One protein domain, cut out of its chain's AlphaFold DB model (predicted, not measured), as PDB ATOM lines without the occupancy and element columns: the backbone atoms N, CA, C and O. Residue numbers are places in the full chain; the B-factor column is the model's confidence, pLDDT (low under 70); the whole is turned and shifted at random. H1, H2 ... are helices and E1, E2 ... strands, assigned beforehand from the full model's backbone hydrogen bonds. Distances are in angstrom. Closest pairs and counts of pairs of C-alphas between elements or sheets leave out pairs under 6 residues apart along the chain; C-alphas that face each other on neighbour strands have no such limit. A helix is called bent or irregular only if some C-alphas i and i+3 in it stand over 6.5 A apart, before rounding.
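What this domain is: This is residues 290 to 347 of the 394 residues of the protein "Gram positive anchor" of Jeotgalicoccus saudimassiliensis (UniProt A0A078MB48). The printed part is a long, narrow loop of chain with a helix folded back beneath one half of it: E1 and the unnamed link after it run out to a far end, H1 comes back beside that link, and E2 pairs with E1 to close the loop. H2 then turns back at the closed end and runs the opposite way to H1 without packing on it, and residues 305 to 310 stick out at the other end. The printed part has 58 residues, with two named helices and two named strands in the order E1, H1, E2, H2; the two short strands form an antiparallel sheet of order E1 - E2, and the class is mostly helix. The whole is loose, with a radius of gyration of the C-alphas of 14.5 A, and has the outline of a rod, spanning 47 by 19 by 13 A.

Where its parts are: E1 is residues 290 to 292, 6.7 A from first to last C-alpha, and begins with C-alpha 290 at (206.606, 219.651, 289.782). Residues 293 to 308 hold no named element. H1 is residues 309 to 324, 22.0 A long, from C-alpha 309 at (181.381, 225.540, 265.348). E2 is residues 328 to 330, 6.9 A long. H2 is residues 336 to 347, 17.5 A long, and ends with C-alpha 347 at (196.018, 207.202, 273.450).

How they stand to each other: E1 and E2 are antiparallel neighbours, with 148 degrees between their directions. C-alphas 290 and 330 face each other at 4.5 A, and so do C-alphas 292 and 328 at 4.6 A. Across this pair N 291 and O 329 are 2.8 A apart, and N 329 and O 291 are 2.9 A apart, both within hydrogen-bond range. H2 is apart from E1, and H1 and H2 are apart as well. In H1 every O i to N i+4 pair is within hydrogen-bond range; in H2 it is 6 of 8. Neither helix is bent.

The domain as a whole: The two C-alphas farthest apart, those of Glu 306 and Lys 332, are 46.9 A from each other, while the C-alphas of Leu 290 and Lys 347 are 23.1 A apart. The printed part has no cut. The link from E1 to H1, 16 residues, is long; the links from H1 to E2, 3 residues, and from E2 to H2, 5 residues, are tight. Residues 305 to 310, of which 309 and 310 belong to H1, stand free. The mean pLDDT of the printed part is 75.5; residue 293 and residues 330 to 347 are under 70, and the mean of H2 is 57.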
ATOM      1  N   LEU A 290     208.020 219.970 289.971       75.12
ATOM      2  CA  LEU A 290     206.606 219.651 289.782       75.12
ATOM      3  C   LEU A 290     206.366 219.270 288.321       75.12
ATOM      4  O   LEU A 290     206.763 219.993 287.414       75.12
ATOM      5  N   TYR A 291     205.665 218.168 288.102       72.50
ATOM      6  CA  TYR A 291     205.239 217.701 286.791       72.50
ATOM      7  C   TYR A 291     203.744 217.944 286.630       72.50
ATOM      8  O   TYR A 291     202.935 217.502 287.446       72.50
ATOM      9  N   ARG A 292     203.373 218.630 285.549       73.56
ATOM     10  CA  ARG A 292     201.992 218.726 285.073       73.56
ATOM     11  C   ARG A 292     201.864 217.890 283.809       73.56
ATOM     12  O   ARG A 292     202.773 217.885 282.983       73.56
ATOM     13  N   TYR A 293     200.744 217.194 283.666       69.31
ATOM     14  CA  TYR A 293     200.476 216.417 282.461       69.31
ATOM     15  C   TYR A 293     200.405 217.331 281.225       69.31
ATOM     16  O   TYR A 293     199.715 218.354 281.245       69.31
ATOM     17  N   ASP A 294     201.112 216.954 280.158       76.00
ATOM     18  CA  ASP A 294     201.076 217.653 278.873       76.00
ATOM     19  C   ASP A 294     200.018 217.014 277.963       76.00
ATOM     20  O   ASP A 294     200.205 215.922 277.428       76.00
ATOM     21  N   TYR A 295     198.879 217.693 277.806       72.06
ATOM     22  CA  TYR A 295     197.782 217.249 276.936       72.06
ATOM     23  C   TYR A 295     197.978 217.647 275.462       72.06
ATOM     24  O   TYR A 295     197.067 217.451 274.655       72.06
ATOM     25  N   GLY A 296     199.144 218.190 275.093       79.00
ATOM     26  CA  GLY A 296     199.445 218.636 273.738       79.00
ATOM     27  C   GLY A 296     198.686 219.905 273.331       79.00
ATOM     28  O   GLY A 296     198.159 220.648 274.161       79.00
ATOM     29  N   ASP A 297     198.639 220.176 272.023       84.69
ATOM     30  CA  ASP A 297     197.961 221.360 271.489       84.69
ATOM     31  C   ASP A 297     196.435 221.240 271.625       84.69
ATOM     32  O   ASP A 297     195.772 220.474 270.916       84.69
ATOM     33  N   ILE A 298     195.873 222.060 272.517       86.25
ATOM     34  CA  ILE A 298     194.437 222.165 272.795       86.25
ATOM     35  C   ILE A 298     193.646 222.443 271.506       86.25
ATOM     36  O   ILE A 298     192.522 221.957 271.358       86.25
ATOM     37  N   LEU A 299     194.232 223.172 270.550       89.19
ATOM     38  CA  LEU A 299     193.582 223.582 269.305       89.19
ATOM     39  C   LEU A 299     193.731 222.570 268.165       89.19
ATOM     40  O   LEU A 299     193.207 222.799 267.074       89.19
ATOM     41  N   SER A 300     194.400 221.439 268.394       85.62
ATOM     42  CA  SER A 300     194.638 220.444 267.349       85.62
ATOM     43  C   SER A 300     193.328 219.946 266.722       85.62
ATOM     44  O   SER A 300     192.467 219.382 267.400       85.62
ATOM     45  N   GLY A 301     193.160 220.166 265.416       81.44
ATOM     46  CA  GLY A 301     191.961 219.765 264.672       81.44
ATOM     47  C   GLY A 301     190.740 220.675 264.849       81.44
ATOM     48  O   GLY A 301     189.716 220.404 264.230       81.44
ATOM     49  N   ILE A 302     190.839 221.761 265.623       86.88
ATOM     50  CA  ILE A 302     189.758 222.738 265.804       86.88
ATOM     51  C   ILE A 302     189.893 223.824 264.734       86.88
ATOM     52  O   ILE A 302     190.898 224.531 264.668       86.88
ATOM     53  N   SER A 303     188.883 223.953 263.873       87.50
ATOM     54  CA  SER A 303     188.937 224.853 262.704       87.50
ATOM     55  C   SER A 303     188.020 226.075 262.811       87.50
ATOM     56  O   SER A 303     188.181 227.034 262.054       87.50
ATOM     57  N   PHE A 304     187.070 226.051 263.748       87.31
ATOM     58  CA  PHE A 304     185.993 227.026 263.933       87.31
ATOM     59  C   PHE A 304     185.241 227.339 262.634       87.31
ATOM     60  O   PHE A 304     184.899 228.491 262.346       87.31
ATOM     61  N   SER A 305     184.999 226.308 261.827       88.88
ATOM     62  CA  SER A 305     184.174 226.431 260.625       88.88
ATOM     63  C   SER A 305     182.694 226.557 261.002       88.88
ATOM     64  O   SER A 305     182.258 226.054 262.032       88.88
ATOM     65  N   GLU A 306     181.898 227.252 260.185       85.19
ATOM     66  CA  GLU A 306     180.478 227.516 260.493       85.19
ATOM     67  C   GLU A 306     179.640 226.227 260.597       85.19
ATOM     68  O   GLU A 306     178.633 226.210 261.298       85.19
ATOM     69  N   GLU A 307     180.087 225.147 259.948       85.12
ATOM     70  CA  GLU A 307     179.470 223.816 259.998       85.12
ATOM     71  C   GLU A 307     179.765 223.083 261.315       85.12
ATOM     72  O   GLU A 307     178.855 222.498 261.895       85.12
ATOM     73  N   ASN A 308     180.989 223.207 261.843       85.44
ATOM     74  CA  ASN A 308     181.444 222.459 263.020       85.44
ATOM     75  C   ASN A 308     181.588 223.327 264.275       85.44
ATOM     76  O   ASN A 308     182.115 222.866 265.279       85.44
ATOM     77  N   ILE A 309     181.122 224.579 264.264       90.44
ATOM     78  CA  ILE A 309     181.381 225.540 265.348       90.44
ATOM     79  C   ILE A 309     180.931 225.039 266.728       90.44
ATOM     80  O   ILE A 309     181.587 225.322 267.727       90.44
ATOM     81  N   ALA A 310     179.823 224.298 266.792       89.31
ATOM     82  CA  ALA A 310     179.311 223.740 268.039       89.31
ATOM     83  C   ALA A 310     180.192 222.589 268.553       89.31
ATOM     84  O   ALA A 310     180.518 222.547 269.737       89.31
ATOM     85  N   GLU A 311     180.617 221.699 267.656       87.56
ATOM     86  CA  GLU A 311     181.499 220.569 267.968       87.56
ATOM     87  C   GLU A 311     182.910 221.048 268.334       87.56
ATOM     88  O   GLU A 311     183.494 220.589 269.313       87.56
ATOM     89  N   ASP A 312     183.419 222.043 267.609       91.12
ATOM     90  CA  ASP A 312     184.706 222.694 267.842       91.12
ATOM     91  C   ASP A 312     184.742 223.389 269.212       91.12
ATOM     92  O   ASP A 312     185.721 223.267 269.950       91.12
ATOM     93  N   LEU A 313     183.664 224.089 269.587       90.56
ATOM     94  CA  LEU A 313     183.549 224.727 270.902       90.56
ATOM     95  C   LEU A 313     183.433 223.706 272.033       90.56
ATOM     96  O   LEU A 313     184.077 223.881 273.063       90.56
ATOM     97  N   SER A 314     182.650 222.643 271.844       88.50
ATOM     98  CA  SER A 314     182.528 221.569 272.835       88.50
ATOM     99  C   SER A 314     183.862 220.844 273.042       88.50
ATOM    100  O   SER A 314     184.290 220.640 274.176       88.50
ATOM    101  N   THR A 315     184.573 220.547 271.953       88.94
ATOM    102  CA  THR A 315     185.899 219.920 271.994       88.94
ATOM    103  C   THR A 315     186.921 220.821 272.685       88.94
ATOM    104  O   THR A 315     187.723 220.350 273.493       88.94
ATOM    105  N   LEU A 316     186.891 222.125 272.396       91.06
ATOM    106  CA  LEU A 316     187.745 223.099 273.067       91.06
ATOM    107  C   LEU A 316     187.473 223.125 274.573       91.06
ATOM    108  O   LEU A 316     188.414 223.042 275.357       91.06
ATOM    109  N   ASP A 317     186.207 223.222 274.970       90.62
ATOM    110  CA  ASP A 317     185.803 223.298 276.375       90.62
ATOM    111  C   ASP A 317     186.225 222.049 277.159       90.62
ATOM    112  O   ASP A 317     186.816 222.145 278.237       90.62
ATOM    113  N   GLN A 318     186.050 220.867 276.563       86.44
ATOM    114  CA  GLN A 318     186.493 219.604 277.143       86.44
ATOM    115  C   GLN A 318     188.014 219.570 277.345       86.44
ATOM    116  O   GLN A 318     188.502 219.168 278.405       86.44
ATOM    117  N   ARG A 319     188.785 220.001 276.341       87.06
ATOM    118  CA  ARG A 319     190.253 219.998 276.411       87.06
ATOM    119  C   ARG A 319     190.785 221.050 277.377       87.06
ATOM    120  O   ARG A 319     191.723 220.765 278.114       87.06
ATOM    121  N   VAL A 320     190.173 222.231 277.424       88.38
ATOM    122  CA  VAL A 320     190.505 223.268 278.409       88.38
ATOM    123  C   VAL A 320     190.212 222.765 279.816       88.38
ATOM    124  O   VAL A 320     191.084 222.847 280.676       88.38
ATOM    125  N   THR A 321     189.038 222.175 280.044       85.81
ATOM    126  CA  THR A 321     188.677 221.595 281.345       85.81
ATOM    127  C   THR A 321     189.682 220.529 281.768       85.81
ATOM    128  O   THR A 321     190.128 220.545 282.909       85.81
ATOM    129  N   ARG A 322     190.118 219.667 280.843       80.12
ATOM    130  CA  ARG A 322     191.146 218.643 281.086       80.12
ATOM    131  C   ARG A 322     192.509 219.230 281.466       80.12
ATOM    132  O   ARG A 322     193.165 218.730 282.371       80.12
ATOM    133  N   VAL A 323     192.938 220.300 280.798       84.31
ATOM    134  CA  VAL A 323     194.190 220.996 281.142       84.31
ATOM    135  C   VAL A 323     194.077 221.672 282.507       84.31
ATOM    136  O   VAL A 323     195.016 221.631 283.298       84.31
ATOM    137  N   MET A 324     192.923 222.259 282.817       80.94
ATOM    138  CA  MET A 324     192.687 222.933 284.094       80.94
ATOM    139  C   MET A 324     192.506 221.954 285.261       80.94
ATOM    140  O   MET A 324     192.889 222.282 286.380       80.94
ATOM    141  N   SER A 325     191.968 220.756 285.016       77.00
ATOM    142  CA  SER A 325     191.855 219.678 286.007       77.00
ATOM    143  C   SER A 325     193.111 218.811 286.108       77.00
ATOM    144  O   SER A 325     193.145 217.857 286.889       77.00
ATOM    145  N   SER A 326     194.147 219.131 285.330       73.31
ATOM    146  CA  SER A 326     195.392 218.379 285.319       73.31
ATOM    147  C   SER A 326     196.040 218.352 286.699       73.31
ATOM    148  O   SER A 326     196.246 219.377 287.352       73.31
ATOM    149  N   LYS A 327     196.362 217.144 287.161       75.94
ATOM    150  CA  LYS A 327     197.030 216.953 288.445       75.94
ATOM    151  C   LYS A 327     198.494 217.369 288.317       75.94
ATOM    152  O   LYS A 327     199.187 216.941 287.394       75.94
ATOM    153  N   ILE A 328     198.959 218.180 289.262       73.69
ATOM    154  CA  ILE A 328     200.373 218.517 289.427       73.69
ATOM    155  C   ILE A 328     200.954 217.531 290.445       73.69
ATOM    156  O   ILE A 328     200.425 217.408 291.551       73.69
ATOM    157  N   ILE A 329     201.993 216.794 290.064       71.12
ATOM    158  CA  ILE A 329     202.624 215.754 290.887       71.12
ATOM    159  C   ILE A 329     204.098 216.122 291.091       71.12
ATOM    160  O   ILE A 329     204.765 216.545 290.152       71.12
ATOM    161  N   GLU A 330     204.620 215.990 292.311       68.25
ATOM    162  CA  GLU A 330     206.050 216.194 292.581       68.25
ATOM    163  C   GLU A 330     206.872 215.033 291.987       68.25
ATOM    164  O   GLU A 330     206.475 213.874 292.096       68.25
ATOM    165  N   GLU A 331     208.035 215.320 291.387       61.41
ATOM    166  CA  GLU A 331     208.897 214.318 290.718       61.41
ATOM    167  C   GLU A 331     209.187 213.092 291.582       61.41
ATOM    168  O   GLU A 331     209.196 211.961 291.107       61.41
ATOM    169  N   LYS A 332     209.385 213.326 292.880       61.75
ATOM    170  CA  LYS A 332     209.711 212.291 293.862       61.75
ATOM    171  C   LYS A 332     208.617 211.232 294.044       61.75
ATOM    172  O   LYS A 332     208.908 210.170 294.586       61.75
ATOM    173  N   ASP A 333     207.391 211.521 293.607       58.72
ATOM    174  CA  ASP A 333     206.235 210.634 293.728       58.72
ATOM    175  C   ASP A 333     205.872 209.960 292.380       58.72
ATOM    176  O   ASP A 333     204.895 209.215 292.314       58.72
ATOM    177  N   LEU A 334     206.640 210.201 291.304       56.78
ATOM    178  CA  LEU A 334     206.433 209.619 289.971       56.78
ATOM    179  C   LEU A 334     207.399 208.460 289.711       56.78
ATOM    180  O   LEU A 334     208.609 208.647 289.594       56.78
ATOM    181  N   THR A 335     206.863 207.255 289.520       63.03
ATOM    182  CA  THR A 335     207.646 206.139 288.965       63.03
ATOM    183  C   THR A 335     207.639 206.223 287.433       63.03
ATOM    184  O   THR A 335     206.599 206.509 286.842       63.03
ATOM    185  N   GLU A 336     208.754 205.924 286.753       58.81
ATOM    186  CA  GLU A 336     208.844 205.938 285.274       58.81
ATOM    187  C   GLU A 336     207.741 205.101 284.590       58.81
ATOM    188  O   GLU A 336     207.249 205.463 283.524       58.81
ATOM    189  N   ALA A 337     207.295 204.023 285.239       56.94
ATOM    190  CA  ALA A 337     206.182 203.192 284.781       56.94
ATOM    191  C   ALA A 337     204.822 203.915 284.836       56.94
ATOM    192  O   ALA A 337     204.033 203.799 283.906       56.94
ATOM    193  N   GLN A 338     204.573 204.713 285.877       55.59
ATOM    194  CA  GLN A 338     203.337 205.494 286.026       55.59
ATOM    195  C   GLN A 338     203.302 206.668 285.045       55.59
ATOM    196  O   GLN A 338     202.244 207.025 284.535       55.59
ATOM    197  N   LYS A 339     204.473 207.235 284.722       58.38
ATOM    198  CA  LYS A 339     204.615 208.244 283.664       58.38
ATOM    199  C   LYS A 339     204.197 207.693 282.295       58.38
ATOM    200  O   LYS A 339     203.552 208.402 281.532       58.38
ATOM    201  N   LEU A 340     204.538 206.436 282.007       59.59
ATOM    202  CA  LEU A 340     204.198 205.764 280.750       59.59
ATOM    203  C   LEU A 340     202.727 205.305 280.716       59.59
ATOM    204  O   LEU A 340     202.056 205.498 279.707       59.59
ATOM    205  N   GLU A 341     202.195 204.784 281.825       58.25
ATOM    206  CA  GLU A 341     200.785 204.376 281.958       58.25
ATOM    207  C   GLU A 341     199.808 205.556 281.784       58.25
ATOM    208  O   GLU A 341     198.769 205.424 281.132       58.25
ATOM    209  N   LEU A 342     200.171 206.742 282.288       57.47
ATOM    210  CA  LEU A 342     199.429 207.992 282.077       57.47
ATOM    211  C   LEU A 342     199.460 208.475 280.613       57.47
ATOM    212  O   LEU A 342     198.528 209.134 280.151       57.47
ATOM    213  N   GLU A 343     200.524 208.181 279.863       58.47
ATOM    214  CA  GLU A 343     200.613 208.530 278.439       58.47
ATOM    215  C   GLU A 343     199.786 207.564 277.568       58.47
ATOM    216  O   GLU A 343     199.159 207.972 276.587       58.47
ATOM    217  N   GLU A 344     199.753 206.279 277.932       55.44
ATOM    218  CA  GLU A 344     199.047 205.232 277.186       55.44
ATOM    219  C   GLU A 344     197.524 205.278 277.389       55.44
ATOM    220  O   GLU A 344     196.772 205.143 276.421       55.44
ATOM    221  N   THR A 345     197.057 205.573 278.607       54.28
ATOM    222  CA  THR A 345     195.619 205.734 278.911       54.28
ATOM    223  C   THR A 345     194.948 206.829 278.076       54.28
ATOM    224  O   THR A 345     193.781 206.693 277.723       54.28
ATOM    225  N   VAL A 346     195.685 207.859 277.646       54.53
ATOM    226  CA  VAL A 346     195.153 208.942 276.795       54.53
ATOM    227  C   VAL A 346     195.153 208.595 275.302       54.53
ATOM    228  O   VAL A 346     194.319 209.108 274.559       54.53
ATOM    229  N   LYS A 347     196.033 207.696 274.843       56.97
ATOM    230  CA  LYS A 347     196.018 207.202 273.450       56.97
ATOM    231  C   LYS A 347     194.905 206.180 273.203       56.97
ATOM    232  O   LYS A 347     194.471 206.042 272.064       56.97
TER     233      LYS A 347